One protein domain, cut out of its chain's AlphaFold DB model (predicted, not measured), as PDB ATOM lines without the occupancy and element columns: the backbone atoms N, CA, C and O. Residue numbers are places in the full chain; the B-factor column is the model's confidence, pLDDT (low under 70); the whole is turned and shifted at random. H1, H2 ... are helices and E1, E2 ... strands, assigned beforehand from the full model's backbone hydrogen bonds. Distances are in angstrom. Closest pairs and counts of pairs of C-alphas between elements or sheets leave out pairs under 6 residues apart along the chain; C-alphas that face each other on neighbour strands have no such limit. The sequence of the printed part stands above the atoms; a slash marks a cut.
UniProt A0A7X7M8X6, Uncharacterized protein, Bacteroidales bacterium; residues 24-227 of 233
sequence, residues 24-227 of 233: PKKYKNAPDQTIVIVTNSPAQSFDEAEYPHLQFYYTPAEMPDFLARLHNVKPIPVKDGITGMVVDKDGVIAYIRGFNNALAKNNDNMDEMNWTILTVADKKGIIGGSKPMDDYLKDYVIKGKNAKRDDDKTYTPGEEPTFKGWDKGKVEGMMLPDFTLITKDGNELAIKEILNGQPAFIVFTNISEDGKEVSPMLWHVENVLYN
ATOM      1  N   PRO A  24      38.590 -32.341 -58.987       71.50
ATOM      2  CA  PRO A  24      37.345 -31.932 -58.351       71.50
ATOM      3  C   PRO A  24      36.627 -30.903 -59.227       71.50
ATOM      4  O   PRO A  24      37.264 -30.055 -59.858       71.50
ATOM      5  N   LYS A  25      35.301 -31.004 -59.316       81.81
ATOM      6  CA  LYS A  25      34.481 -30.062 -60.085       81.81
ATOM      7  C   LYS A  25      33.393 -29.491 -59.205       81.81
ATOM      8  O   LYS A  25      32.808 -30.211 -58.403       81.81
ATOM      9  N   LYS A  26      33.026 -28.240 -59.468       88.44
ATOM     10  CA  LYS A  26      31.799 -27.673 -58.926       88.44
ATOM     11  C   LYS A  26      30.599 -28.520 -59.361       88.44
ATOM     12  O   LYS A  26      30.421 -28.821 -60.545       88.44
ATOM     13  N   TYR A  27      29.779 -28.914 -58.398       88.62
ATOM     14  CA  TYR A  27      28.529 -29.613 -58.628       88.62
ATOM     15  C   TYR A  27      27.574 -28.725 -59.433       88.62
ATOM     16  O   TYR A  27      27.447 -27.529 -59.187       88.62
ATOM     17  N   LYS A  28      26.866 -29.314 -60.402       89.56
ATOM     18  CA  LYS A  28      26.058 -28.579 -61.396       89.56
ATOM     19  C   LYS A  28      25.015 -27.625 -60.797       89.56
ATOM     20  O   LYS A  28      24.668 -26.650 -61.453       89.56
ATOM     21  N   ASN A  29      24.501 -27.935 -59.601       90.69
ATOM     22  CA  ASN A  29      23.513 -27.106 -58.917       90.69
ATOM     23  C   ASN A  29      24.074 -26.373 -57.692       90.69
ATOM     24  O   ASN A  29      23.303 -25.797 -56.937       90.69
ATOM     25  N   ALA A  30      25.389 -26.379 -57.471       89.81
ATOM     26  CA  ALA A  30      25.987 -25.524 -56.455       89.81
ATOM     27  C   ALA A  30      25.935 -24.047 -56.901       89.81
ATOM     28  O   ALA A  30      26.137 -23.775 -58.094       89.81
ATOM     29  N   PRO A  31      25.707 -23.090 -55.981       91.62
ATOM     30  CA  PRO A  31      25.927 -21.672 -56.270       91.62
ATOM     31  C   PRO A  31      27.393 -21.409 -56.645       91.62
ATOM     32  O   PRO A  31      28.221 -22.315 -56.632       91.62
ATOM     33  N   ASP A  32      27.734 -20.195 -57.074       89.56
ATOM     34  CA  ASP A  32      29.148 -19.823 -57.260       89.56
ATOM     35  C   ASP A  32      29.877 -19.701 -55.918       89.56
ATOM     36  O   ASP A  32      31.022 -20.132 -55.813       89.56
ATOM     37  N   GLN A  33      29.184 -19.200 -54.893       90.12
ATOM     38  CA  GLN A  33      29.645 -19.162 -53.507       90.12
ATOM     39  C   GLN A  33      28.499 -19.493 -52.547       90.12
ATOM     40  O   GLN A  33      27.324 -19.247 -52.833       90.12
ATOM     41  N   THR A  34      28.831 -20.054 -51.388       96.38
ATOM     42  CA  THR A  34      27.880 -20.308 -50.299       96.38
ATOM     43  C   THR A  34      28.143 -19.341 -49.160       96.38
ATOM     44  O   THR A  34      29.269 -19.236 -48.687       96.38
ATOM     45  N   ILE A  35      27.097 -18.661 -48.698       97.81
ATOM     46  CA  ILE A  35      27.183 -17.776 -47.537       97.81
ATOM     47  C   ILE A  35      27.188 -18.653 -46.288       97.81
ATOM     48  O   ILE A  35      26.300 -19.487 -46.116       97.81
ATOM     49  N   VAL A  36      28.157 -18.457 -45.403       97.19
ATOM     50  CA  VAL A  36      28.233 -19.122 -44.102       97.19
ATOM     51  C   VAL A  36      28.042 -18.079 -43.011       97.19
ATOM     52  O   VAL A  36      28.814 -17.134 -42.918       97.19
ATOM     53  N   ILE A  37      27.018 -18.260 -42.181       97.06
ATOM     54  CA  ILE A  37      26.749 -17.442 -41.001       97.06
ATOM     55  C   ILE A  37      27.142 -18.247 -39.765       97.06
ATOM     56  O   ILE A  37      26.489 -19.229 -39.399       97.06
ATOM     57  N   VAL A  38      28.218 -17.825 -39.119       94.31
ATOM     58  CA  VAL A  38      28.706 -18.390 -37.864       94.31
ATOM     59  C   VAL A  38      27.999 -17.679 -36.716       94.31
ATOM     60  O   VAL A  38      28.091 -16.462 -36.583       94.31
ATOM     61  N   THR A  39      27.255 -18.419 -35.895       91.62
ATOM     62  CA  THR A  39      26.380 -17.821 -34.872       91.62
ATOM     63  C   THR A  39      27.039 -17.622 -33.508       91.62
ATOM     64  O   THR A  39      26.370 -17.510 -32.481       91.62
ATOM     65  N   ASN A  40      28.366 -17.589 -33.494       87.00
ATOM     66  CA  ASN A  40      29.184 -17.247 -32.345       87.00
ATOM     67  C   ASN A  40      30.330 -16.323 -32.780       87.00
ATOM     68  O   ASN A  40      30.584 -16.159 -33.974       87.00
ATOM     69  N   SER A  41      31.006 -15.711 -31.805       81.75
ATOM     70  CA  SER A  41      32.083 -14.751 -32.063       81.75
ATOM     71  C   SER A  41      33.180 -15.327 -32.971       81.75
ATOM     72  O   SER A  41      33.495 -16.516 -32.852       81.75
ATOM     73  N   PRO A  42      33.813 -14.499 -33.827       82.06
ATOM     74  CA  PRO A  42      34.885 -14.955 -34.701       82.06
ATOM     75  C   PRO A  42      36.021 -15.638 -33.932       82.06
ATOM     76  O   PRO A  42      36.680 -15.029 -33.086       82.06
ATOM     77  N   ALA A  43      36.285 -16.905 -34.250       79.88
ATOM     78  CA  ALA A  43      37.442 -17.620 -33.733       79.88
ATOM     79  C   ALA A  43      38.702 -17.154 -34.483       79.88
ATOM     80  O   ALA A  43      38.847 -17.390 -35.682       79.88
ATOM     81  N   GLN A  44      39.631 -16.497 -33.782       77.50
ATOM     82  CA  GLN A  44      40.887 -15.991 -34.367       77.50
ATOM     83  C   GLN A  44      41.686 -17.097 -35.080       77.50
ATOM     84  O   GLN A  44      42.232 -16.867 -36.158       77.50
ATOM     85  N   SER A  45      41.696 -18.302 -34.506       81.62
ATOM     86  CA  SER A  45      42.400 -19.488 -35.005       81.62
ATOM     87  C   SER A  45      41.759 -20.156 -36.224       81.62
ATOM     88  O   SER A  45      42.396 -21.017 -36.822       81.62
ATOM     89  N   PHE A  46      40.527 -19.798 -36.595       86.25
ATOM     90  CA  PHE A  46      39.843 -20.400 -37.737       86.25
ATOM     91  C   PHE A  46      40.315 -19.778 -39.055       86.25
ATOM     92  O   PHE A  46      40.166 -18.571 -39.248       86.25
ATOM     93  N   ASP A  47      40.864 -20.582 -39.964       87.69
ATOM     94  CA  ASP A  47      41.316 -20.118 -41.278       87.69
ATOM     95  C   ASP A  47      40.214 -20.272 -42.338       87.69
ATOM     96  O   ASP A  47      39.938 -21.363 -42.835       87.69
ATOM     97  N   GLU A  48      39.581 -19.155 -42.706       90.50
ATOM     98  CA  GLU A  48      38.556 -19.113 -43.758       90.50
ATOM     99  C   GLU A  48      39.121 -19.492 -45.137       90.50
ATOM    100  O   GLU A  48      38.377 -19.974 -45.994       90.50
ATOM    101  N   ALA A  49      40.431 -19.320 -45.360       90.75
ATOM    102  CA  ALA A  49      41.064 -19.593 -46.648       90.75
ATOM    103  C   ALA A  49      41.091 -21.090 -47.004       90.75
ATOM    104  O   ALA A  49      41.265 -21.434 -48.175       90.75
ATOM    105  N   GLU A  50      40.864 -21.981 -46.032       87.38
ATOM    106  CA  GLU A  50      40.680 -23.417 -46.277       87.38
ATOM    107  C   GLU A  50      39.388 -23.728 -47.061       87.38
ATOM    108  O   GLU A  50      39.251 -24.819 -47.621       87.38
ATOM    109  N   TYR A  51      38.459 -22.769 -47.145       90.50
ATOM    110  CA  TYR A  51      37.142 -22.918 -47.761       90.50
ATOM    111  C   TYR A  51      36.888 -21.828 -48.818       90.50
ATOM    112  O   TYR A  51      36.040 -20.956 -48.629       90.50
ATOM    113  N   PRO A  52      37.588 -21.857 -49.966       91.12
ATOM    114  CA  PRO A  52      37.598 -20.751 -50.930       91.12
ATOM    115  C   PRO A  52      36.243 -20.458 -51.598       91.12
ATOM    116  O   PRO A  52      36.071 -19.395 -52.197       91.12
ATOM    117  N   HIS A  53      35.282 -21.383 -51.523       94.31
ATOM    118  CA  HIS A  53      33.932 -21.205 -52.065       94.31
ATOM    119  C   HIS A  53      32.890 -20.858 -50.992       94.31
ATOM    120  O   HIS A  53      31.709 -20.668 -51.308       94.31
ATOM    121  N   LEU A  54      33.309 -20.775 -49.727       94.88
ATOM    122  CA  LEU A  54      32.472 -20.382 -48.603       94.88
ATOM    123  C   LEU A  54      32.821 -18.950 -48.195       94.88
ATOM    124  O   LEU A  54      33.975 -18.623 -47.943       94.88
ATOM    125  N   GLN A  55      31.810 -18.091 -48.126       96.38
ATOM    126  CA  GLN A  55      31.971 -16.709 -47.695       96.38
ATOM    127  C   GLN A  55      31.455 -16.559 -46.269       96.38
ATOM    128  O   GLN A  55      30.258 -16.719 -46.024       96.38
ATOM    129  N   PHE A  56      32.358 -16.271 -45.336       95.62
ATOM    130  CA  PHE A  56      32.048 -16.256 -43.913       95.62
ATOM    131  C   PHE A  56      31.590 -14.886 -43.433       95.62
ATOM    132  O   PHE A  56      32.167 -13.846 -43.747       95.62
ATOM    133  N   TYR A  57      30.554 -14.932 -42.611       96.81
ATOM    134  CA  TYR A  57      30.036 -13.832 -41.829       96.81
ATOM    135  C   TYR A  57      29.709 -14.357 -40.437       96.81
ATOM    136  O   TYR A  57      29.396 -15.534 -40.254       96.81
ATOM    137  N   TYR A  58      29.742 -13.477 -39.453       95.31
ATOM    138  CA  TYR A  58      29.511 -13.813 -38.059       95.31
ATOM    139  C   TYR A  58      28.328 -13.016 -37.536       95.31
ATOM    140  O   TYR A  58      28.050 -11.904 -37.991       95.31
ATOM    141  N   THR A  59      27.611 -13.571 -36.570       94.31
ATOM    142  CA  THR A  59      26.687 -12.755 -35.787       94.31
ATOM    143  C   THR A  59      27.481 -11.825 -34.864       94.31
ATOM    144  O   THR A  59      28.565 -12.202 -34.406       94.31
ATOM    145  N   PRO A  60      26.946 -10.639 -34.530       91.75
ATOM    146  CA  PRO A  60      27.443  -9.854 -33.405       91.75
ATOM    147  C   PRO A  60      27.427 -10.664 -32.096       91.75
ATOM    148  O   PRO A  60      26.878 -11.768 -32.034       91.75
ATOM    149  N   ALA A  61      28.003 -10.096 -31.030       87.44
ATOM    150  CA  ALA A  61      28.023 -10.722 -29.702       87.44
ATOM    151  C   ALA A  61      26.618 -11.133 -29.221       87.44
ATOM    152  O   ALA A  61      26.451 -12.178 -28.597       87.44
ATOM    153  N   GLU A  62      25.611 -10.328 -29.562       89.62
ATOM    154  CA  GLU A  62      24.207 -10.700 -29.454       89.62
ATOM    155  C   GLU A  62      23.698 -11.160 -30.823       89.62
ATOM    156  O   GLU A  62      23.820 -10.453 -31.828       89.62
ATOM    157  N   MET A  63      23.120 -12.362 -30.865       92.56
ATOM    158  CA  MET A  63      22.496 -12.886 -32.075       92.56
ATOM    159  C   MET A  63      21.360 -11.941 -32.513       92.56
ATOM    160  O   MET A  63      20.545 -11.562 -31.669       92.56
ATOM    161  N   PRO A  64      21.255 -11.583 -33.807       95.56
ATOM    162  CA  PRO A  64      20.205 -10.685 -34.278       95.56
ATOM    163  C   PRO A  64      18.801 -11.168 -33.901       95.56
ATOM    164  O   PRO A  64      18.527 -12.365 -33.990       95.56
ATOM    165  N   ASP A  65      17.902 -10.246 -33.529       96.75
ATOM    166  CA  ASP A  65      16.591 -10.553 -32.918       96.75
ATOM    167  C   ASP A  65      15.798 -11.624 -33.687       96.75
ATOM    168  O   ASP A  65      15.363 -12.611 -33.095       96.75
ATOM    169  N   PHE A  66      15.683 -11.507 -35.015       96.56
ATOM    170  CA  PHE A  66      15.021 -12.526 -35.835       96.56
ATOM    171  C   PHE A  66      15.655 -13.919 -35.684       96.56
ATOM    172  O   PHE A  66      14.942 -14.905 -35.488       96.56
ATOM    173  N   LEU A  67      16.988 -14.007 -35.777       96.31
ATOM    174  CA  LEU A  67      17.710 -15.273 -35.661       96.31
ATOM    175  C   LEU A  67      17.591 -15.847 -34.249       96.31
ATOM    176  O   LEU A  67      17.369 -17.047 -34.119       96.31
ATOM    177  N   ALA A  68      17.653 -15.008 -33.212       96.38
ATOM    178  CA  ALA A  68      17.487 -15.426 -31.822       96.38
ATOM    179  C   ALA A  68      16.089 -16.013 -31.568       96.38
ATOM    180  O   ALA A  68      15.951 -17.094 -30.990       96.38
ATOM    181  N   ARG A  69      15.039 -15.352 -32.066       96.88
ATOM    182  CA  ARG A  69      13.660 -15.853 -31.972       96.88
ATOM    183  C   ARG A  69      13.472 -17.145 -32.750       96.88
ATOM    184  O   ARG A  69      12.899 -18.100 -32.230       96.88
ATOM    185  N   LEU A  70      14.001 -17.209 -33.971       95.94
ATOM    186  CA  LEU A  70      13.939 -18.422 -34.775       95.94
ATOM    187  C   LEU A  70      14.685 -19.576 -34.090       95.94
ATOM    188  O   LEU A  70      14.143 -20.676 -34.031       95.94
ATOM    189  N   HIS A  71      15.858 -19.315 -33.504       94.81
ATOM    190  CA  HIS A  71      16.640 -20.287 -32.740       94.81
ATOM    191  C   HIS A  71      15.843 -20.882 -31.568       94.81
ATOM    192  O   HIS A  71      15.917 -22.089 -31.332       94.81
ATOM    193  N   ASN A  72      15.035 -20.067 -30.877       94.50
ATOM    194  CA  ASN A  72      14.212 -20.511 -29.746       94.50
ATOM    195  C   ASN A  72      13.135 -21.533 -30.141       94.50
ATOM    196  O   ASN A  72      12.839 -22.444 -29.368       94.50
ATOM    197  N   VAL A  73      12.550 -21.401 -31.333       93.75
ATOM    198  CA  VAL A  73      11.505 -22.319 -31.831       93.75
ATOM    199  C   VAL A  73      12.070 -23.447 -32.700       93.75
ATOM    200  O   VAL A  73      11.462 -24.510 -32.831       93.75
ATOM    201  N   LYS A  74      13.242 -23.237 -33.306       90.38
ATOM    202  CA  LYS A  74      13.961 -24.201 -34.140       90.38
ATOM    203  C   LYS A  74      15.461 -23.889 -34.087       90.38
ATOM    204  O   LYS A  74      15.860 -22.873 -34.639       90.38
ATOM    205  N   PRO A  75      16.311 -24.761 -33.518       89.81
ATOM    206  CA  PRO A  75      17.740 -24.476 -33.380       89.81
ATOM    207  C   PRO A  75      18.431 -24.103 -34.704       89.81
ATOM    208  O   PRO A  75      18.331 -24.831 -35.699       89.81
ATOM    209  N   ILE A  76      19.152 -22.977 -34.697       92.00
ATOM    210  CA  ILE A  76      19.982 -22.481 -35.807       92.00
ATOM    211  C   ILE A  76      21.336 -22.002 -35.260       92.00
ATOM    212  O   ILE A  76      21.362 -20.983 -34.574       92.00
ATOM    213  N   PRO A  77      22.444 -22.700 -35.558       89.50
ATOM    214  CA  PRO A  77      22.491 -24.024 -36.174       89.50
ATOM    215  C   PRO A  77      21.894 -25.105 -35.264       89.50
ATOM    216  O   PRO A  77      21.665 -24.908 -34.070       89.50
ATOM    217  N   VAL A  78      21.674 -26.293 -35.826       87.94
ATOM    218  CA  VAL A  78      21.427 -27.491 -35.015       87.94
ATOM    219  C   VAL A  78      22.694 -27.891 -34.250       87.94
ATOM    220  O   VAL A  78      23.792 -27.795 -34.785       87.94
ATOM    221  N   LYS A  79      22.535 -28.376 -33.010       83.75
ATOM    222  CA  LYS A  79      23.640 -28.674 -32.075       83.75
ATOM    223  C   LYS A  79      24.779 -29.504 -32.685       83.75
ATOM    224  O   LYS A  79      25.939 -29.154 -32.521       83.75
ATOM    225  N   ASP A  80      24.441 -30.583 -33.388       83.38
ATOM    226  CA  ASP A  80      25.415 -31.519 -33.961       83.38
ATOM    227  C   ASP A  80      25.433 -31.424 -35.491       83.38
ATOM    228  O   ASP A  80      25.268 -32.434 -36.183       83.38
ATOM    229  N   GLY A  81      25.548 -30.210 -36.039       88.00
ATOM    230  CA  GLY A  81      25.479 -30.022 -37.482       88.00
ATOM    231  C   GLY A  81      25.376 -28.582 -37.969       88.00
ATOM    232  O   GLY A  81      25.902 -27.656 -37.361       88.00
ATOM    233  N   ILE A  82      24.691 -28.414 -39.100       92.12
ATOM    234  CA  ILE A  82      24.442 -27.115 -39.739       92.12
ATOM    235  C   ILE A  82      22.960 -26.936 -40.035       92.12
ATOM    236  O   ILE A  82      22.231 -27.916 -40.190       92.12
ATOM    237  N   THR A  83      22.522 -25.693 -40.199       93.62
ATOM    238  CA  THR A  83      21.217 -25.394 -40.803       93.62
ATOM    239  C   THR A  83      21.438 -24.780 -42.179       93.62
ATOM    240  O   THR A  83      22.094 -23.757 -42.290       93.62
ATOM    241  N   GLY A  84      20.902 -25.390 -43.233       94.25
ATOM    242  CA  GLY A  84      20.902 -24.829 -44.583       94.25
ATOM    243  C   GLY A  84      19.601 -24.086 -44.872       94.25
ATOM    244  O   GLY A  84      18.523 -24.582 -44.540       94.25
ATOM    245  N   MET A  85      19.691 -22.929 -45.517       96.12
ATOM    246  CA  MET A  85      18.569 -22.103 -45.951       96.12
ATOM    247  C   MET A  85      18.765 -21.699 -47.414       96.12
ATOM    248  O   MET A  85      19.859 -21.303 -47.800       96.12
ATOM    249  N   VAL A  86      17.716 -21.794 -48.230       96.62
ATOM    250  CA  VAL A  86      17.727 -21.251 -49.599       96.62
ATOM    251  C   VAL A  86      16.804 -20.049 -49.642       96.62
ATOM    252  O   VAL A  86      15.656 -20.140 -49.202       96.62
ATOM    253  N   VAL A  87      17.307 -18.953 -50.193       97.25
ATOM    254  CA  VAL A  87      16.582 -17.697 -50.380       97.25
ATOM    255  C   VAL A  87      16.552 -17.396 -51.872       97.25
ATOM    256  O   VAL A  87      17.554 -17.595 -52.562       97.25
ATOM    257  N   ASP A  88      15.399 -16.984 -52.393       96.62
ATOM    258  CA  ASP A  88      15.293 -16.559 -53.787       96.62
ATOM    259  C   ASP A  88      15.829 -15.132 -54.000       96.62
ATOM    260  O   ASP A  88      16.228 -14.442 -53.063       96.62
ATOM    261  N   LYS A  89      15.831 -14.676 -55.255       95.00
ATOM    262  CA  LYS A  89      16.339 -13.349 -55.635       95.00
ATOM    263  C   LYS A  89      15.581 -12.173 -55.002       95.00
ATOM    264  O   LYS A  89      16.122 -11.076 -54.914       95.00
ATOM    265  N   ASP A  90      14.331 -12.388 -54.593       95.38
ATOM    266  CA  ASP A  90      13.487 -11.358 -53.989       95.38
ATOM    267  C   ASP A  90      13.616 -11.371 -52.453       95.38
ATOM    268  O   ASP A  90      13.032 -10.525 -51.782       95.38
ATOM    269  N   GLY A  91      14.401 -12.294 -51.884       96.31
ATOM    270  CA  GLY A  91      14.611 -12.423 -50.444       96.31
ATOM    271  C   GLY A  91      13.610 -13.353 -49.751       96.31
ATOM    272  O   GLY A  91      13.545 -13.362 -48.522       96.31
ATOM    273  N   VAL A  92      12.814 -14.128 -50.491       97.69
ATOM    274  CA  VAL A  92      11.843 -15.072 -49.918       97.69
ATOM    275  C   VAL A  92      12.540 -16.383 -49.559       97.69
ATOM    276  O   VAL A  92      13.234 -16.989 -50.378       97.69
ATOM    277  N   ILE A  93      12.320 -16.871 -48.337       97.12
ATOM    278  CA  ILE A  93      12.873 -18.143 -47.862       97.12
ATOM    279  C   ILE A  93      12.164 -19.298 -48.580       97.12
ATOM    280  O   ILE A  93      10.989 -19.576 -48.344       97.12
ATOM    281  N   ALA A  94      12.880 -20.014 -49.441       95.50
ATOM    282  CA  ALA A  94      12.361 -21.154 -50.193       95.50
ATOM    283  C   ALA A  94      12.486 -22.485 -49.430       95.50
ATOM    284  O   ALA A  94      11.752 -23.440 -49.702       95.50
ATOM    285  N   TYR A  95      13.454 -22.564 -48.517       93.25
ATOM    286  CA  TYR A  95      13.848 -23.790 -47.833       93.25
ATOM    287  C   TYR A  95      14.599 -23.478 -46.544       93.25
ATOM    288  O   TYR A  95      15.439 -22.580 -46.542       93.25
ATOM    289  N   ILE A  96      14.375 -24.265 -45.489       92.56
ATOM    290  CA  ILE A  96      15.246 -24.290 -44.311       92.56
ATOM    291  C   ILE A  96      15.289 -25.684 -43.668       92.56
ATOM    292  O   ILE A  96      14.252 -26.291 -43.389       92.56
ATOM    293  N   ARG A  97      16.487 -26.202 -43.371       89.38
ATOM    294  CA  ARG A  97      16.646 -27.530 -42.762       89.38
ATOM    295  C   ARG A  97      17.943 -27.695 -41.976       89.38
ATOM    296  O   ARG A  97      18.992 -27.250 -42.418       89.38
ATOM    297  N   GLY A  98      17.868 -28.417 -40.856       88.44
ATOM    298  CA  GLY A  98      19.038 -28.906 -40.127       88.44
ATOM    299  C   GLY A  98      19.612 -30.206 -40.708       88.44
ATOM    300  O   GLY A  98      18.867 -31.135 -41.027       88.44
ATOM    301  N   PHE A  99      20.934 -30.296 -40.790       86.69
ATOM    302  CA  PHE A  99      21.693 -31.461 -41.239       86.69
ATOM    303  C   PHE A  99      22.663 -31.886 -40.144       86.69
ATOM    304  O   PHE A  99      23.386 -31.049 -39.622       86.69
ATOM    305  N   ASN A 100      22.685 -33.175 -39.802       85.44
ATOM    306  CA  ASN A 100      23.539 -33.709 -38.741       85.44
ATOM    307  C   ASN A 100      24.926 -34.107 -39.277       85.44
ATOM    308  O   ASN A 100      25.023 -34.659 -40.373       85.44
ATOM    309  N   ASN A 101      25.967 -33.930 -38.459       84.88
ATOM    310  CA  ASN A 101      27.357 -34.328 -38.709       84.88
ATOM    311  C   ASN A 101      27.531 -35.793 -39.156       84.88
ATOM    312  O   ASN A 101      28.510 -36.115 -39.824       84.88
ATOM    313  N   ALA A 102      26.604 -36.698 -38.827       80.19
ATOM    314  CA  ALA A 102      26.608 -38.074 -39.324       80.19
ATOM    315  C   ALA A 102      26.585 -38.159 -40.864       80.19
ATOM    316  O   ALA A 102      27.139 -39.102 -41.420       80.19
ATOM    317  N   LEU A 103      26.010 -37.165 -41.555       77.44
ATOM    318  CA  LEU A 103      26.033 -37.081 -43.021       77.44
ATOM    319  C   LEU A 103      27.439 -36.838 -43.577       77.44
ATOM    320  O   LEU A 103      27.764 -37.314 -44.659       77.44
ATOM    321  N   ALA A 104      28.289 -36.130 -42.835       74.25
ATOM    322  CA  ALA A 104      29.670 -35.901 -43.237       74.25
ATOM    323  C   ALA A 104      30.564 -37.133 -43.027       74.25
ATOM    324  O   ALA A 104      31.531 -37.305 -43.759       74.25
ATOM    325  N   LYS A 105      30.230 -38.003 -42.063       66.25
ATOM    326  CA  LYS A 105      31.036 -39.189 -41.710       66.25
ATOM    327  C   LYS A 105      30.945 -40.336 -42.719       66.25
ATOM    328  O   LYS A 105      31.873 -41.129 -42.791       66.25
ATOM    329  N   ASN A 106      29.857 -40.413 -43.484       57.56
ATOM    330  CA  ASN A 106      29.572 -41.507 -44.425       57.56
ATOM    331  C   ASN A 106      29.715 -41.066 -45.891       57.56
ATOM    332  O   ASN A 106      28.978 -41.539 -46.751       57.56
ATOM    333  N   ASN A 107      30.556 -40.064 -46.157       56.25
ATOM    334  CA  ASN A 107      30.714 -39.488 -47.487       56.25
ATOM    335  C   ASN A 107      32.167 -39.591 -47.957       56.25
ATOM    336  O   ASN A 107      32.802 -38.615 -48.348       56.25
ATOM    337  N   ASP A 108      32.704 -40.798 -47.899       50.31
ATOM    338  CA  ASP A 108      33.789 -41.234 -48.752       50.31
ATOM    339  C   ASP A 108      33.276 -41.179 -50.197       50.31
ATOM    340  O   ASP A 108      32.384 -41.924 -50.588       50.31
ATOM    341  N   ASN A 109      33.803 -40.235 -50.989       50.31
ATOM    342  CA  ASN A 109      33.469 -39.931 -52.396       50.31
ATOM    343  C   ASN A 109      33.653 -41.118 -53.387       50.31
ATOM    344  O   ASN A 109      33.901 -40.916 -54.577       50.31
ATOM    345  N   MET A 110      33.612 -42.358 -52.906       47.06
ATOM    346  CA  MET A 110      33.852 -43.592 -53.640       47.06
ATOM    347  C   MET A 110      32.605 -44.467 -53.802       47.06
ATOM    348  O   MET A 110      32.664 -45.372 -54.634       47.06
ATOM    349  N   ASP A 111      31.510 -44.210 -53.075       44.28
ATOM    350  CA  ASP A 111      30.334 -45.088 -53.077       44.28
ATOM    351  C   ASP A 111      29.112 -44.474 -53.792       44.28
ATOM    352  O   ASP A 111      28.778 -43.295 -53.647       44.28
ATOM    353  N   GLU A 112      28.423 -45.285 -54.598       42.47
ATOM    354  CA  GLU A 112      27.272 -44.871 -55.425       42.47
ATOM    355  C   GLU A 112      26.013 -44.552 -54.590       42.47
ATOM    356  O   GLU A 112      25.048 -43.977 -55.096       42.47
ATOM    357  N   MET A 113      26.030 -44.895 -53.296       46.31
ATOM    358  CA  MET A 113      24.921 -44.773 -52.340       46.31
ATOM    359  C   MET A 113      25.097 -43.620 -51.332       46.31
ATOM    360  O   MET A 113      24.508 -43.651 -50.250       46.31
ATOM    361  N   ASN A 114      25.871 -42.579 -51.657       58.31
ATOM    362  CA  ASN A 114      26.169 -41.515 -50.694       58.31
ATOM    363  C   ASN A 114      24.950 -40.638 -50.340       58.31
ATOM    364  O   ASN A 114      24.403 -39.873 -51.146       58.31
ATOM    365  N   TRP A 115      24.538 -40.726 -49.073       69.75
ATOM    366  CA  TRP A 115      23.576 -39.822 -48.445       69.75
ATOM    367  C   TRP A 115      24.276 -38.507 -48.105       69.75
ATOM    368  O   TRP A 115      24.950 -38.388 -47.087       69.75
ATOM    369  N   THR A 116      24.103 -37.509 -48.966       78.75
ATOM    370  CA  THR A 116      24.695 -36.176 -48.802       78.75
ATOM    371  C   THR A 116      23.625 -35.149 -48.465       78.75
ATOM    372  O   THR A 116      22.423 -35.409 -48.583       78.75
ATOM    373  N   ILE A 117      24.053 -33.928 -48.134       83.19
ATOM    374  CA  ILE A 117      23.143 -32.779 -48.025       83.19
ATOM    375  C   ILE A 117      22.271 -32.588 -49.278       83.19
ATOM    376  O   ILE A 117      21.145 -32.112 -49.162       83.19
ATOM    377  N   LEU A 118      22.754 -32.993 -50.462       85.19
ATOM    378  CA  LEU A 118      22.039 -32.854 -51.731       85.19
ATOM    379  C   LEU A 118      20.898 -33.862 -51.883       85.19
ATOM    380  O   LEU A 118      19.847 -33.503 -52.412       85.19
ATOM    381  N   THR A 119      21.103 -35.110 -51.450       78.94
ATOM    382  CA  THR A 119      20.235 -36.251 -51.794       78.94
ATOM    383  C   THR A 119      19.249 -36.623 -50.696       78.94
ATOM    384  O   THR A 119      18.189 -37.182 -50.984       78.94
ATOM    385  N   VAL A 120      19.550 -36.291 -49.440       75.38
ATOM    386  CA  VAL A 120      18.666 -36.613 -48.319       75.38
ATOM    387  C   VAL A 120      17.413 -35.743 -48.430       75.38
ATOM    388  O   VAL A 120      17.473 -34.528 -48.259       75.38
ATOM    389  N   ALA A 121      16.253 -36.349 -48.685       65.94
ATOM    390  CA  ALA A 121      14.960 -35.672 -48.583       65.94
ATOM    391  C   ALA A 121      14.517 -35.565 -47.115       65.94
ATOM    392  O   ALA A 121      15.000 -36.309 -46.252       65.94
ATOM    393  N   ASP A 122      13.607 -34.641 -46.810       63.22
ATOM    394  CA  ASP A 122      12.939 -34.672 -45.512       63.22
ATOM    395  C   ASP A 122      11.977 -35.868 -45.435       63.22
ATOM    396  O   ASP A 122      11.340 -36.245 -46.425       63.22
ATOM    397  N   LYS A 123      11.867 -36.496 -44.258       54.97
ATOM    398  CA  LYS A 123      10.836 -37.520 -44.055       54.97
ATOM    399  C   LYS A 123       9.488 -36.802 -44.038       54.97
ATOM    400  O   LYS A 123       9.323 -35.819 -43.319       54.97
ATOM    401  N   LYS A 124       8.503 -37.298 -44.803       41.84
ATOM    402  CA  LYS A 124       7.123 -36.772 -44.784       41.84
ATOM    403  C   LYS A 124       6.660 -36.553 -43.333       41.84
ATOM    404  O   LYS A 124       6.558 -37.519 -42.582       41.84
ATOM    405  N   GLY A 125       6.355 -35.305 -42.967       40.31
ATOM    406  CA  GLY A 125       5.811 -34.941 -41.650       40.31
ATOM    407  C   GLY A 125       6.763 -34.180 -40.715       40.31
ATOM    408  O   GLY A 125       6.304 -33.707 -39.679       40.31
ATOM    409  N   ILE A 126       8.036 -34.012 -41.080       45.41
ATOM    410  CA  ILE A 126       8.999 -33.147 -40.380       45.41
ATOM    411  C   ILE A 126       9.104 -31.808 -41.142       45.41
ATOM    412  O   ILE A 126       8.732 -31.718 -42.311       45.41
ATOM    413  N   ILE A 127       9.416 -30.718 -40.436       45.31
ATOM    414  CA  ILE A 127       9.436 -29.358 -40.993       45.31
ATOM    415  C   ILE A 127      10.650 -29.170 -41.910       45.31
ATOM    416  O   ILE A 127      11.778 -29.053 -41.424       45.31
ATOM    417  N   GLY A 128      10.380 -29.041 -43.207       52.59
ATOM    418  CA  GLY A 128      11.356 -28.771 -44.252       52.59
ATOM    419  C   GLY A 128      10.781 -29.085 -45.633       52.59
ATOM    420  O   GLY A 128       9.652 -29.569 -45.774       52.59
ATOM    421  N   GLY A 129      11.551 -28.779 -46.676       54.25
ATOM    422  CA  GLY A 129      11.152 -29.007 -48.061       54.25
ATOM    423  C   GLY A 129      10.749 -30.458 -48.363       54.25
ATOM    424  O   GLY A 129      11.381 -31.402 -47.900       54.25
ATOM    425  N   SER A 130       9.720 -30.656 -49.196       65.06
ATOM    426  CA  SER A 130       9.200 -31.988 -49.568       65.06
ATOM    427  C   SER A 130      10.115 -32.784 -50.509       65.06
ATOM    428  O   SER A 130       9.771 -33.897 -50.913       65.06
ATOM    429  N   LYS A 131      11.259 -32.203 -50.878       77.50
ATOM    430  CA  LYS A 131      12.220 -32.696 -51.866       77.50
ATOM    431  C   LYS A 131      13.657 -32.572 -51.333       77.50
ATOM    432  O   LYS A 131      13.878 -31.842 -50.364       77.50
ATOM    433  N   PRO A 132      14.633 -33.269 -51.938       85.19
ATOM    434  CA  PRO A 132      16.048 -33.099 -51.608       85.19
ATOM    435  C   PRO A 132      16.528 -31.657 -51.821       85.19
ATOM    436  O   PRO A 132      15.971 -30.934 -52.647       85.19
ATOM    437  N   MET A 133      17.584 -31.242 -51.114       88.94
ATOM    438  CA  MET A 133      18.150 -29.891 -51.244       88.94
ATOM    439  C   MET A 133      18.610 -29.587 -52.677       88.94
ATOM    440  O   MET A 133      18.477 -28.450 -53.121       88.94
ATOM    441  N   ASP A 134      19.078 -30.602 -53.417       90.69
ATOM    442  CA  ASP A 134      19.461 -30.474 -54.831       90.69
ATOM    443  C   ASP A 134      18.358 -29.831 -55.688       90.69
ATOM    444  O   ASP A 134      18.618 -28.942 -56.502       90.69
ATOM    445  N   ASP A 135      17.101 -30.217 -55.456       91.31
ATOM    446  CA  ASP A 135      15.964 -29.663 -56.191       91.31
ATOM    447  C   ASP A 135      15.747 -28.182 -55.864       91.31
ATOM    448  O   ASP A 135      15.436 -27.403 -56.764       91.31
ATOM    449  N   TYR A 136      15.942 -27.780 -54.604       93.38
ATOM    450  CA  TYR A 136      15.819 -26.385 -54.178       93.38
ATOM    451  C   TYR A 136      16.947 -25.524 -54.747       93.38
ATOM    452  O   TYR A 136      16.682 -24.445 -55.274       93.38
ATOM    453  N   LEU A 137      18.190 -26.009 -54.722       94.56
ATOM    454  CA  LEU A 137      19.308 -25.301 -55.343       94.56
ATOM    455  C   LEU A 137      19.096 -25.148 -56.854       94.56
ATOM    456  O   LEU A 137      19.196 -24.053 -57.404       94.56
ATOM    457  N   LYS A 138      18.701 -26.224 -57.538       95.06
ATOM    458  CA  LYS A 138      18.385 -26.184 -58.969       95.06
ATOM    459  C   LYS A 138      17.282 -25.179 -59.296       95.06
ATOM    460  O   LYS A 138      17.383 -24.460 -60.288       95.06
ATOM    461  N   ASP A 139      16.198 -25.179 -58.528       95.00
ATOM    462  CA  ASP A 139      15.026 -24.364 -58.829       95.00
ATOM    463  C   ASP A 139      15.230 -22.886 -58.481       95.00
ATOM    464  O   ASP A 139      14.900 -22.035 -59.305       95.00
ATOM    465  N   TYR A 140      15.786 -22.574 -57.314       95.56
ATOM    466  CA  TYR A 140      15.848 -21.197 -56.817       95.56
ATOM    467  C   TYR A 140      17.200 -20.531 -57.074       95.56
ATOM    468  O   TYR A 140      17.228 -19.369 -57.462       95.56
ATOM    469  N   VAL A 141      18.310 -21.262 -56.945       93.81
ATOM    470  CA  VAL A 141      19.658 -20.701 -57.134       93.81
ATOM    471  C   VAL A 141      20.055 -20.714 -58.608       93.81
ATOM    472  O   VAL A 141      20.396 -19.679 -59.163       93.81
ATOM    473  N   ILE A 142      19.957 -21.864 -59.281       94.75
ATOM    474  CA  ILE A 142      20.421 -21.990 -60.675       94.75
ATOM    475  C   ILE A 142      19.423 -21.414 -61.673       94.75
ATOM    476  O   ILE A 142      19.801 -20.740 -62.627       94.75
ATOM    477  N   LYS A 143      18.134 -21.715 -61.495       95.56
ATOM    478  CA  LYS A 143      17.082 -21.243 -62.406       95.56
ATOM    479  C   LYS A 143      16.501 -19.887 -62.014       95.56
ATOM    480  O   LYS A 143      15.697 -19.366 -62.783       95.56
ATOM    481  N   GLY A 144      16.841 -19.359 -60.837       93.94
ATOM    482  CA  GLY A 144      16.321 -18.079 -60.358       93.94
ATOM    483  C   GLY A 144      14.796 -18.044 -60.235       93.94
ATOM    484  O   GLY A 144      14.197 -16.997 -60.472       93.94
ATOM    485  N   LYS A 145      14.137 -19.182 -59.953       95.88
ATOM    486  CA  LYS A 145      12.689 -19.170 -59.708       95.88
ATOM    487  C   LYS A 145      12.386 -18.343 -58.464       95.88
ATOM    488  O   LYS A 145      13.169 -18.328 -57.522       95.88
ATOM    489  N   ASN A 146      11.192 -17.770 -58.438       95.94
ATOM    490  CA  ASN A 146      10.662 -17.137 -57.242       95.94
ATOM    491  C   ASN A 146       9.974 -18.177 -56.359       95.94
ATOM    492  O   ASN A 146       9.166 -18.985 -56.834       95.94
ATOM    493  N   ALA A 147      10.294 -18.155 -55.072       95.12
ATOM    494  CA  ALA A 147       9.568 -18.878 -54.053       95.12
ATOM    495  C   ALA A 147       8.177 -18.269 -53.872       95.12
ATOM    496  O   ALA A 147       7.924 -17.088 -54.116       95.12
ATOM    497  N   LYS A 148       7.231 -19.110 -53.457       95.06
ATOM    498  CA  LYS A 148       5.877 -18.647 -53.176       95.06
ATOM    499  C   LYS A 148       5.885 -17.886 -51.853       95.06
ATOM    500  O   LYS A 148       5.975 -18.511 -50.798       95.06
ATOM    501  N   ARG A 149       5.745 -16.565 -51.931       96.44
ATOM    502  CA  ARG A 149       5.538 -15.698 -50.771       96.44
ATOM    503  C   ARG A 149       4.219 -16.027 -50.063       96.44
ATOM    504  O   ARG A 149       3.215 -16.325 -50.714       96.44
ATOM    505  N   ASP A 150       4.255 -15.981 -48.739       96.25
ATOM    506  CA  ASP A 150       3.113 -16.125 -47.841       96.25
ATOM    507  C   ASP A 150       2.974 -14.829 -47.035       96.25
ATOM    508  O   ASP A 150       3.777 -14.561 -46.141       96.25
ATOM    509  N   ASP A 151       1.993 -14.001 -47.394       94.69
ATOM    510  CA  ASP A 151       1.816 -12.670 -46.803       94.69
ATOM    511  C   ASP A 151       1.370 -12.715 -45.334       94.69
ATOM    512  O   ASP A 151       1.532 -11.723 -44.627       94.69
ATOM    513  N   ASP A 152       0.890 -13.866 -44.848       95.44
ATOM    514  CA  ASP A 152       0.561 -14.061 -43.434       95.44
ATOM    515  C   ASP A 152       1.826 -14.274 -42.578       95.44
ATOM    516  O   ASP A 152       1.795 -14.113 -41.354       95.44
ATOM    517  N   LYS A 153       2.960 -14.633 -43.199       96.31
ATOM    518  CA  LYS A 153       4.241 -14.828 -42.510       96.31
ATOM    519  C   LYS A 153       5.015 -13.524 -42.456       96.31
ATOM    520  O   LYS A 153       5.819 -13.208 -43.332       96.31
ATOM    521  N   THR A 154       4.774 -12.775 -41.391       93.88
ATOM    522  CA  THR A 154       5.405 -11.478 -41.141       93.88
ATOM    523  C   THR A 154       6.278 -11.514 -39.891       93.88
ATOM    524  O   THR A 154       6.145 -12.391 -39.034       93.88
ATOM    525  N   TYR A 155       7.205 -10.562 -39.811       96.00
ATOM    526  CA  TYR A 155       8.040 -10.317 -38.643       96.00
ATOM    527  C   TYR A 155       8.163  -8.817 -38.423       96.00
ATOM    528  O   TYR A 155       8.438  -8.065 -39.362       96.00
ATOM    529  N   THR A 156       7.989  -8.424 -37.167       95.44
ATOM    530  CA  THR A 156       8.198  -7.070 -36.670       95.44
ATOM    531  C   THR A 156       9.322  -7.140 -35.635       95.44
ATOM    532  O   THR A 156       9.216  -7.941 -34.704       95.44
ATOM    533  N   PRO A 157      10.399  -6.344 -35.764       94.31
ATOM    534  CA  PRO A 157      11.484  -6.340 -34.788       94.31
ATOM    535  C   PRO A 157      10.989  -6.126 -33.356       94.31
ATOM    536  O   PRO A 157      10.203  -5.215 -33.099       94.31
ATOM    537  N   GLY A 158      11.461  -6.958 -32.425       94.31
ATOM    538  CA  GLY A 158      11.065  -6.891 -31.016       94.31
ATOM    539  C   GLY A 158       9.772  -7.642 -30.666       94.31
ATOM    540  O   GLY A 158       9.510  -7.857 -29.481       94.31
ATOM    541  N   GLU A 159       9.012  -8.122 -31.653       95.38
ATOM    542  CA  GLU A 159       7.774  -8.879 -31.449       95.38
ATOM    543  C   GLU A 159       7.939 -10.351 -31.845       95.38
ATOM    544  O   GLU A 159       8.586 -10.688 -32.837       95.38
ATOM    545  N   GLU A 160       7.336 -11.254 -31.067       94.50
ATOM    546  CA  GLU A 160       7.343 -12.680 -31.394       94.50
ATOM    547  C   GLU A 160       6.365 -12.955 -32.547       94.50
ATOM    548  O   GLU A 160       5.183 -12.611 -32.424       94.50
ATOM    549  N   PRO A 161       6.794 -13.590 -33.654       96.31
ATOM    550  CA  PRO A 161       5.872 -13.955 -34.721       96.31
ATOM    551  C   PRO A 161       4.764 -14.894 -34.225       96.31
ATOM    552  O   PRO A 161       4.981 -15.789 -33.412       96.31
ATOM    553  N   THR A 162       3.550 -14.713 -34.745       95.56
ATOM    554  CA  THR A 162       2.361 -15.472 -34.302       95.56
ATOM    555  C   THR A 162       1.688 -16.266 -35.420       95.56
ATOM    556  O   THR A 162       0.656 -16.906 -35.206       95.56
ATOM    557  N   PHE A 163       2.268 -16.267 -36.623       95.56
ATOM    558  CA  PHE A 163       1.704 -16.986 -37.760       95.56
ATOM    559  C   PHE A 163       1.722 -18.507 -37.550       95.56
ATOM    560  O   PHE A 163       2.529 -19.081 -36.810       95.56
ATOM    561  N   LYS A 164       0.827 -19.201 -38.256       94.19
ATOM    562  CA  LYS A 164       0.656 -20.652 -38.128       94.19
ATOM    563  C   LYS A 164       1.952 -21.407 -38.449       94.19
ATOM    564  O   LYS A 164       2.403 -21.434 -39.592       94.19
ATOM    565  N   GLY A 165       2.476 -22.133 -37.461       92.75
ATOM    566  CA  GLY A 165       3.683 -22.948 -37.597       92.75
ATOM    567  C   GLY A 165       4.984 -22.247 -37.201       92.75
ATOM    568  O   GLY A 165       6.044 -22.859 -37.351       92.75
ATOM    569  N   TRP A 166       4.922 -21.006 -36.707       95.00
ATOM    570  CA  TRP A 166       6.075 -20.324 -36.122       95.00
ATOM    571  C   TRP A 166       6.698 -21.118 -34.966       95.00
ATOM    572  O   TRP A 166       7.905 -21.317 -34.957       95.00
ATOM    573  N   ASP A 167       5.870 -21.704 -34.093       93.50
ATOM    574  CA  ASP A 167       6.247 -22.613 -32.991       93.50
ATOM    575  C   ASP A 167       7.115 -23.811 -33.424       93.50
ATOM    576  O   ASP A 167       7.675 -24.533 -32.605       93.50
ATOM    577  N   LYS A 168       7.190 -24.041 -34.734       91.06
ATOM    578  CA  LYS A 168       7.902 -25.124 -35.409       91.06
ATOM    579  C   LYS A 168       8.994 -24.616 -36.357       91.06
ATOM    580  O   LYS A 168       9.533 -25.402 -37.138       91.06
ATOM    581  N   GLY A 169       9.267 -23.312 -36.366       92.06
ATOM    582  CA  GLY A 169      10.201 -22.654 -37.279       92.06
ATOM    583  C   GLY A 169       9.828 -22.797 -38.759       92.06
ATOM    584  O   GLY A 169      10.719 -22.943 -39.598       92.06
ATOM    585  N   LYS A 170       8.528 -22.823 -39.100       92.44
ATOM    586  CA  LYS A 170       8.036 -22.918 -40.492       92.44
ATOM    587  C   LYS A 170       8.104 -21.571 -41.210       92.44
ATOM    588  O   LYS A 170       7.070 -20.964 -41.489       92.44
ATOM    589  N   VAL A 171       9.310 -21.108 -41.514       95.12
ATOM    590  CA  VAL A 171       9.561 -19.793 -42.129       95.12
ATOM    591  C   VAL A 171       9.565 -19.805 -43.664       95.12
ATOM    592  O   VAL A 171       9.713 -18.759 -44.277       95.12
ATOM    593  N   GLU A 172       9.365 -20.945 -44.331       94.31
ATOM    594  CA  GLU A 172       9.306 -20.980 -45.801       94.31
ATOM    595  C   GLU A 172       8.147 -20.121 -46.342       94.31
ATOM    596  O   GLU A 172       7.024 -20.214 -45.846       94.31
ATOM    597  N   GLY A 173       8.398 -19.300 -47.360       95.88
ATOM    598  CA  GLY A 173       7.461 -18.308 -47.906       95.88
ATOM    599  C   GLY A 173       7.510 -16.943 -47.212       95.88
ATOM    600  O   GLY A 173       6.946 -15.981 -47.729       95.88
ATOM    601  N   MET A 174       8.213 -16.832 -46.084       96.81
ATOM    602  CA  MET A 174       8.473 -15.561 -45.414       96.81
ATOM    603  C   MET A 174       9.579 -14.783 -46.140       96.81
ATOM    604  O   MET A 174      10.540 -15.376 -46.636       96.81
ATOM    605  N   MET A 175       9.473 -13.454 -46.164       97.25
ATOM    606  CA  MET A 175      10.595 -12.581 -46.521       97.25
ATOM    607  C   MET A 175      11.665 -12.668 -45.435       97.25
ATOM    608  O   MET A 175      11.349 -12.434 -44.270       97.25
ATOM    609  N   LEU A 176      12.915 -12.961 -45.798       97.56
ATOM    610  CA  LEU A 176      14.026 -12.941 -44.855       97.56
ATOM    611  C   LEU A 176      14.148 -11.528 -44.259       97.56
ATOM    612  O   LEU A 176      14.370 -10.571 -45.013       97.56
ATOM    613  N   PRO A 177      13.980 -11.365 -42.933       97.19
ATOM    614  CA  PRO A 177      14.183 -10.075 -42.299       97.19
ATOM    615  C   PRO A 177      15.610  -9.596 -42.497       97.19
ATOM    616  O   PRO A 177      16.540 -10.396 -42.578       97.19
ATOM    617  N   ASP A 178      15.772  -8.281 -42.569       97.19
ATOM    618  CA  ASP A 178      17.107  -7.708 -42.598       97.19
ATOM    619  C   ASP A 178      17.732  -7.797 -41.206       97.19
ATOM    620  O   ASP A 178      17.051  -7.569 -40.203       97.19
ATOM    621  N   PHE A 179      19.013  -8.133 -41.143       96.62
ATOM    622  CA  PHE A 179      19.779  -8.175 -39.907       96.62
ATOM    623  C   PHE A 179      21.259  -7.931 -40.188       96.62
ATOM    624  O   PHE A 179      21.757  -8.236 -41.274       96.62
ATOM    625  N   THR A 180      21.947  -7.396 -39.183       96.69
ATOM    626  CA  THR A 180      23.380  -7.111 -39.239       96.69
ATOM    627  C   THR A 180      24.198  -8.373 -38.996       96.69
ATOM    628  O   THR A 180      23.917  -9.159 -38.088       96.69
ATOM    629  N   LEU A 181      25.240  -8.531 -39.800       97.12
ATOM    630  CA  LEU A 181      26.318  -9.494 -39.649       97.12
ATOM    631  C   LEU A 181      27.651  -8.749 -39.612       97.12
ATOM    632  O   LEU A 181      27.727  -7.587 -40.006       97.12
ATOM    633  N   ILE A 182      28.703  -9.422 -39.159       95.69
ATOM    634  CA  ILE A 182      30.060  -8.878 -39.131       95.69
ATOM    635  C   ILE A 182      31.020  -9.751 -39.937       95.69
ATOM    636  O   ILE A 182      30.895 -10.976 -39.957       95.69
ATOM    637  N   THR A 183      31.998  -9.138 -40.595       94.56
ATOM    638  CA  THR A 183      33.157  -9.862 -41.136       94.56
ATOM    639  C   THR A 183      34.140 -10.204 -40.013       94.56
ATOM    640  O   THR A 183      34.055  -9.654 -38.912       94.56
ATOM    641  N   LYS A 184      35.118 -11.077 -40.284       90.00
ATOM    642  CA  LYS A 184      36.177 -11.411 -39.316       90.00
ATOM    643  C   LYS A 184      36.969 -10.187 -38.835       90.00
ATOM    644  O   LYS A 184      37.367 -10.136 -37.674       90.00
ATOM    645  N   ASP A 185      37.124  -9.185 -39.702       90.38
ATOM    646  CA  ASP A 185      37.786  -7.906 -39.401       90.38
ATOM    647  C   ASP A 185      36.892  -6.914 -38.628       90.38
ATOM    648  O   ASP A 185      37.336  -5.822 -38.279       90.38
ATOM    649  N   GLY A 186      35.634  -7.279 -38.356       91.50
ATOM    650  CA  GLY A 186      34.692  -6.484 -37.569       91.50
ATOM    651  C   GLY A 186      33.853  -5.483 -38.366       91.50
ATOM    652  O   GLY A 186      33.191  -4.647 -37.755       91.50
ATOM    653  N   ASN A 187      33.846  -5.545 -39.702       95.06
ATOM    654  CA  ASN A 187      32.980  -4.679 -40.507       95.06
ATOM    655  C   ASN A 187      31.533  -5.166 -40.442       95.06
ATOM    656  O   ASN A 187      31.275  -6.338 -40.711       95.06
ATOM    657  N   GLU A 188      30.602  -4.265 -40.145       96.25
ATOM    658  CA  GLU A 188      29.165  -4.546 -40.146       96.25
ATOM    659  C   GLU A 188      28.579  -4.474 -41.562       96.25
ATOM    660  O   GLU A 188      28.862  -3.544 -42.316       96.25
ATOM    661  N   LEU A 189      27.750  -5.458 -41.909       97.44
ATOM    662  CA  LEU A 189      27.049  -5.567 -43.188       97.44
ATOM    663  C   LEU A 189      25.627  -6.075 -42.957       97.44
ATOM    664  O   LEU A 189      25.404  -6.981 -42.149       97.44
ATOM    665  N   ALA A 190      24.659  -5.538 -43.692       97.62
ATOM    666  CA  ALA A 190      23.296  -6.060 -43.655       97.62
ATOM    667  C   ALA A 190      23.169  -7.312 -44.542       97.62
ATOM    668  O   ALA A 190      23.737  -7.375 -45.635       97.62
ATOM    669  N   ILE A 191      22.375  -8.309 -44.131       97.62
ATOM    670  CA  ILE A 191      22.162  -9.520 -44.945       97.62
ATOM    671  C   ILE A 191      21.609  -9.192 -46.338       97.62
ATOM    672  O   ILE A 191      21.969  -9.851 -47.310       97.62
ATOM    673  N   LYS A 192      20.788  -8.146 -46.485       96.56
ATOM    674  CA  LYS A 192      20.313  -7.720 -47.811       96.56
ATOM    675  C   LYS A 192      21.418  -7.171 -48.709       96.56
ATOM    676  O   LYS A 192      21.361  -7.395 -49.916       96.56
ATOM    677  N   GLU A 193      22.409  -6.484 -48.144       97.12
ATOM    678  CA  GLU A 193      23.580  -6.001 -48.887       97.12
ATOM    679  C   GLU A 193      24.449  -7.172 -49.342       97.12
ATOM    680  O   GLU A 193      24.899  -7.193 -50.483       97.12
ATOM    681  N   ILE A 194      24.611  -8.178 -48.478       97.00
ATOM    682  CA  ILE A 194      25.334  -9.415 -48.790       97.00
ATOM    683  C   ILE A 194      24.635 -10.184 -49.920       97.00
ATOM    684  O   ILE A 194      25.286 -10.642 -50.856       97.00
ATOM    685  N   LEU A 195      23.306 -10.320 -49.853       96.25
ATOM    686  CA  LEU A 195      22.524 -11.018 -50.877       96.25
ATOM    687  C   LEU A 195      22.470 -10.247 -52.200       96.25
ATOM    688  O   LEU A 195      22.464 -10.865 -53.260       96.25
ATOM    689  N   ASN A 196      22.401  -8.913 -52.156       95.25
ATOM    690  CA  ASN A 196      22.396  -8.026 -53.324       95.25
ATOM    691  C   ASN A 196      21.419  -8.460 -54.446       95.25
ATOM    692  O   ASN A 196      21.747  -8.468 -55.636       95.25
ATOM    693  N   GLY A 197      20.216  -8.900 -54.057       93.56
ATOM    694  CA  GLY A 197      19.183  -9.384 -54.982       93.56
ATOM    695  C   GLY A 197      19.534 -10.678 -55.729       93.56
ATOM    696  O   GLY A 197      18.891 -10.998 -56.730       93.56
ATOM    697  N   GLN A 198      20.557 -11.413 -55.288       95.44
ATOM    698  CA  GLN A 198      20.905 -12.730 -55.813       95.44
ATOM    699  C   GLN A 198      20.270 -13.831 -54.956       95.44
ATOM    700  O   GLN A 198      20.221 -13.709 -53.729       95.44
ATOM    701  N   PRO A 199      19.797 -14.930 -55.571       96.38
ATOM    702  CA  PRO A 199      19.400 -16.099 -54.809       96.38
ATOM    703  C   PRO A 199      20.633 -16.715 -54.141       96.38
ATOM    704  O   PRO A 199      21.719 -16.752 -54.723       96.38
ATOM    705  N   ALA A 200      20.462 -17.247 -52.937       97.00
ATOM    706  CA  ALA A 200      21.580 -17.737 -52.145       97.00
ATOM    707  C   ALA A 200      21.271 -19.047 -51.432       97.00
ATOM    708  O   ALA A 200      20.136 -19.330 -51.037       97.00
ATOM    709  N   PHE A 201      22.334 -19.822 -51.218       97.50
ATOM    710  CA  PHE A 201      22.371 -20.859 -50.202       97.50
ATOM    711  C   PHE A 201      23.144 -20.323 -48.996       97.50
ATOM    712  O   PHE A 201      24.316 -19.963 -49.123       97.50
ATOM    713  N   ILE A 202      22.466 -20.257 -47.854       98.06
ATOM    714  CA  ILE A 202      22.993 -19.778 -46.579       98.06
ATOM    715  C   ILE A 202      23.147 -20.978 -45.646       98.06
ATOM    716  O   ILE A 202      22.205 -21.749 -45.447       98.06
ATOM    717  N   VAL A 203      24.323 -21.132 -45.053       97.12
ATOM    718  CA  VAL A 203      24.640 -22.165 -44.069       97.12
ATOM    719  C   VAL A 203      24.861 -21.505 -42.720       97.12
ATOM    720  O   VAL A 203      25.778 -20.714 -42.558       97.12
ATOM    721  N   PHE A 204      24.054 -21.862 -41.730       95.88
ATOM    722  CA  PHE A 204      24.266 -21.475 -40.343       95.88
ATOM    723  C   PHE A 204      25.062 -22.559 -39.619       95.88
ATOM    724  O   PHE A 204      24.744 -23.750 -39.742       95.88
ATOM    725  N   THR A 205      26.069 -22.156 -38.851       93.50
ATOM    726  CA  THR A 205      26.960 -23.058 -38.106       93.50
ATOM    727  C   THR A 205      27.542 -22.380 -36.862       93.50
ATOM    728  O   THR A 205      27.315 -21.195 -36.640       93.50
ATOM    729  N   ASN A 206      28.283 -23.143 -36.059       89.31
ATOM    730  CA  ASN A 206      29.127 -22.649 -34.976       89.31
ATOM    731  C   ASN A 206      30.558 -23.125 -35.212       89.31
ATOM    732  O   ASN A 206      30.772 -24.207 -35.762       89.31
ATOM    733  N   ILE A 207      31.524 -22.340 -34.747       85.12
ATOM    734  CA  ILE A 207      32.946 -22.689 -34.776       85.12
ATOM    735  C   ILE A 207      33.436 -22.790 -33.333       85.12
ATOM    736  O   ILE A 207      33.184 -21.890 -32.537       85.12
ATOM    737  N   SER A 208      34.097 -23.887 -32.968       75.88
ATOM    738  CA  SER A 208      34.636 -24.060 -31.616       75.88
ATOM    739  C   SER A 208      35.746 -23.045 -31.311       75.88
ATOM    740  O   SER A 208      36.490 -22.613 -32.192       75.88
ATOM    741  N   GLU A 209      35.880 -22.672 -30.037       67.00
ATOM    742  CA  GLU A 209      36.869 -21.681 -29.579       67.00
ATOM    743  C   GLU A 209      38.325 -22.119 -29.807       67.00
ATOM    744  O   GLU A 209      39.208 -21.279 -29.975       67.00
ATOM    745  N   ASP A 210      38.591 -23.426 -29.845       62.78
ATOM    746  CA  ASP A 210      39.919 -23.986 -30.111       62.78
ATOM    747  C   ASP A 210      40.282 -24.011 -31.606       62.78
ATOM    748  O   ASP A 210      41.389 -24.419 -31.967       62.78
ATOM    749  N   GLY A 211      39.373 -23.562 -32.480       54.50
ATOM    750  CA  GLY A 211      39.541 -23.566 -33.931       54.50
ATOM    751  C   GLY A 211      39.629 -24.966 -34.546       54.50
ATOM    752  O   GLY A 211      39.960 -25.073 -35.725       54.50
ATOM    753  N   LYS A 212      39.368 -26.039 -33.782       52.28
ATOM    754  CA  LYS A 212      39.455 -27.426 -34.261       52.28
ATOM    755  C   LYS A 212      38.086 -28.052 -34.476       52.28
ATOM    756  O   LYS A 212      37.218 -28.005 -33.622       52.28
ATOM    757  N   GLU A 213      37.964 -28.699 -35.634       50.31
ATOM    758  CA  GLU A 213      36.726 -29.249 -36.189       50.31
ATOM    759  C   GLU A 213      35.557 -28.260 -36.107       50.31
ATOM    760  O   GLU A 213      34.580 -28.407 -35.376       50.31
ATOM    761  N   VAL A 214      35.623 -27.293 -37.024       55.72
ATOM    762  CA  VAL A 214      34.583 -27.127 -38.044       55.72
ATOM    763  C   VAL A 214      33.601 -28.293 -38.017       55.72
ATOM    764  O   VAL A 214      34.030 -29.433 -38.213       55.72
ATOM    765  N   SER A 215      32.304 -28.027 -37.809       64.31
ATOM    766  CA  SER A 215      31.274 -29.041 -38.061       64.31
ATOM    767  C   SER A 215      31.675 -29.767 -39.349       64.31
ATOM    768  O   SER A 215      31.806 -29.084 -40.367       64.31
ATOM    769  N   PRO A 216      31.918 -31.097 -39.343       76.38
ATOM    770  CA  PRO A 216      32.369 -31.833 -40.529       76.38
ATOM    771  C   PRO A 216      31.504 -31.560 -41.768       76.38
ATOM    772  O   PRO A 216      31.903 -31.798 -42.905       76.38
ATOM    773  N   MET A 217      30.319 -30.997 -41.542       84.38
ATOM    774  CA  MET A 217      29.445 -30.420 -42.534       84.38
ATOM    775  C   MET A 217      30.004 -29.234 -43.338       84.38
ATOM    776  O   MET A 217      29.652 -29.184 -44.503       84.38
ATOM    777  N   LEU A 218      30.827 -28.298 -42.838       87.50
ATOM    778  CA  LEU A 218      31.383 -27.248 -43.725       87.50
ATOM    779  C   LEU A 218      32.380 -27.855 -44.713       87.50
ATOM    780  O   LEU A 218      32.298 -27.580 -45.906       87.50
ATOM    781  N   TRP A 219      33.249 -28.758 -44.243       85.69
ATOM    782  CA  TRP A 219      34.090 -29.559 -45.134       85.69
ATOM    783  C   TRP A 219      33.236 -30.360 -46.118       85.69
ATOM    784  O   TRP A 219      33.521 -30.380 -47.313       85.69
ATOM    785  N   HIS A 220      32.148 -30.968 -45.648       85.81
ATOM    786  CA  HIS A 220      31.216 -31.683 -46.512       85.81
ATOM    787  C   HIS A 220      30.544 -30.756 -47.534       85.81
ATOM    788  O   HIS A 220      30.419 -31.151 -48.683       85.81
ATOM    789  N   VAL A 221      30.136 -29.538 -47.168       89.94
ATOM    790  CA  VAL A 221      29.563 -28.546 -48.092       89.94
ATOM    791  C   VAL A 221      30.600 -28.185 -49.152       89.94
ATOM    792  O   VAL A 221      30.309 -28.320 -50.338       89.94
ATOM    793  N   GLU A 222      31.818 -27.829 -48.745       89.12
ATOM    794  CA  GLU A 222      32.928 -27.517 -49.651       89.12
ATOM    795  C   GLU A 222      33.192 -28.667 -50.639       89.12
ATOM    796  O   GLU A 222      33.289 -28.470 -51.849       89.12
ATOM    797  N   ASN A 223      33.222 -29.908 -50.153       84.44
ATOM    798  CA  ASN A 223      33.566 -31.066 -50.978       84.44
ATOM    799  C   ASN A 223      32.405 -31.614 -51.811       84.44
ATOM    800  O   ASN A 223      32.621 -32.093 -52.919       84.44
ATOM    801  N   VAL A 224      31.171 -31.530 -51.325       86.19
ATOM    802  CA  VAL A 224      29.990 -31.991 -52.069       86.19
ATOM    803  C   VAL A 224      29.553 -30.970 -53.109       86.19
ATOM    804  O   VAL A 224      29.068 -31.364 -54.170       86.19
ATOM    805  N   LEU A 225      29.709 -29.674 -52.830       88.75
ATOM    806  CA  LEU A 225      29.285 -28.619 -53.746       88.75
ATOM    807  C   LEU A 225      30.391 -28.171 -54.695       88.75
ATOM    808  O   LEU A 225      30.092 -27.921 -55.860       88.75
ATOM    809  N   TYR A 226      31.643 -28.082 -54.249       88.06
ATOM    810  CA  TYR A 226      32.700 -27.429 -55.032       88.06
ATOM    811  C   TYR A 226      33.832 -28.366 -55.420       88.06
ATOM    812  O   TYR A 226      34.317 -28.288 -56.549       88.06
ATOM    813  N   ASN A 227      34.173 -29.316 -54.548       80.62
ATOM    814  CA  ASN A 227      35.183 -30.333 -54.834       80.62
ATOM    815  C   ASN A 227      34.588 -31.712 -55.163       80.62
ATOM    816  O   ASN A 227      35.125 -32.751 -54.779       80.62
TER     817      ASN A 227
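This is residues 24 to 227 of the 233 residues of an uncharacterized protein of Bacteroidales bacterium (UniProt A0A7X7M8X6). Little regular structure: long loops surround one strongly twisted five-stranded sheet, with H3 and H5 over one face and a small hairpin, E5 and E6, near E2. The printed 204 residues hold, in order, E1 E2 H1 E3 E4 H2 H3 E5 E6 H4 E7 H5, mixed class, under half in named elements. The sheet, E2 E1 E7 E3 E4, is mixed; the whole is compact, radius of gyration of the C-alphas 16.1 A, spans 47 by 39 by 28 A.

E2 is residues 54 to 58, E1 34 to 38, E7 200 to 205, E3 81 to 87, E4 93 to 100, 21.0 A long. H1 is 65 to 73, H2 102 to 105, H3 133 to 142, E5 180 to 182, E6 188 to 190, H4 191 to 195, H5 216 to 226, 15.2 A long. C-alpha 34 is at (27.880, -20.308, -50.299), C-alpha 226 at (32.700, -27.429, -55.032).

E1 is parallel to E2 (N 36 and O 55, 2.8 A) and E7 (N 37 and O 203, 2.8 A). E3 is antiparallel to E7 (N 85 and O 202, 2.8 A) and, as a hairpin, E4 (N 84 and O 97, 2.8 A). H3 and H5 make two layers with the sheet, both on one face; the closest C-alphas of H3 and E7 are Val 141 and Ala 200, 6.1 A. H2 touches H5, C-alphas of Ala 104 and Met 217 closest at 5.5 A; H4 only grazes the sheet; H1 is not on it. Every O i to N i+4 pair is within hydrogen-bond range in H1, H4 and H5, 5 of 6 in H3; H2 is too short for one.

The C-alphas farthest apart, Met 110 and Gly 158, are 48.8 A apart. The printed part has no cut; links E1 to E2, H2 to H3 and H3 to E5 are long. pLDDT is under 70 at residues 105 to 115, 121 to 130 and 209 to 215.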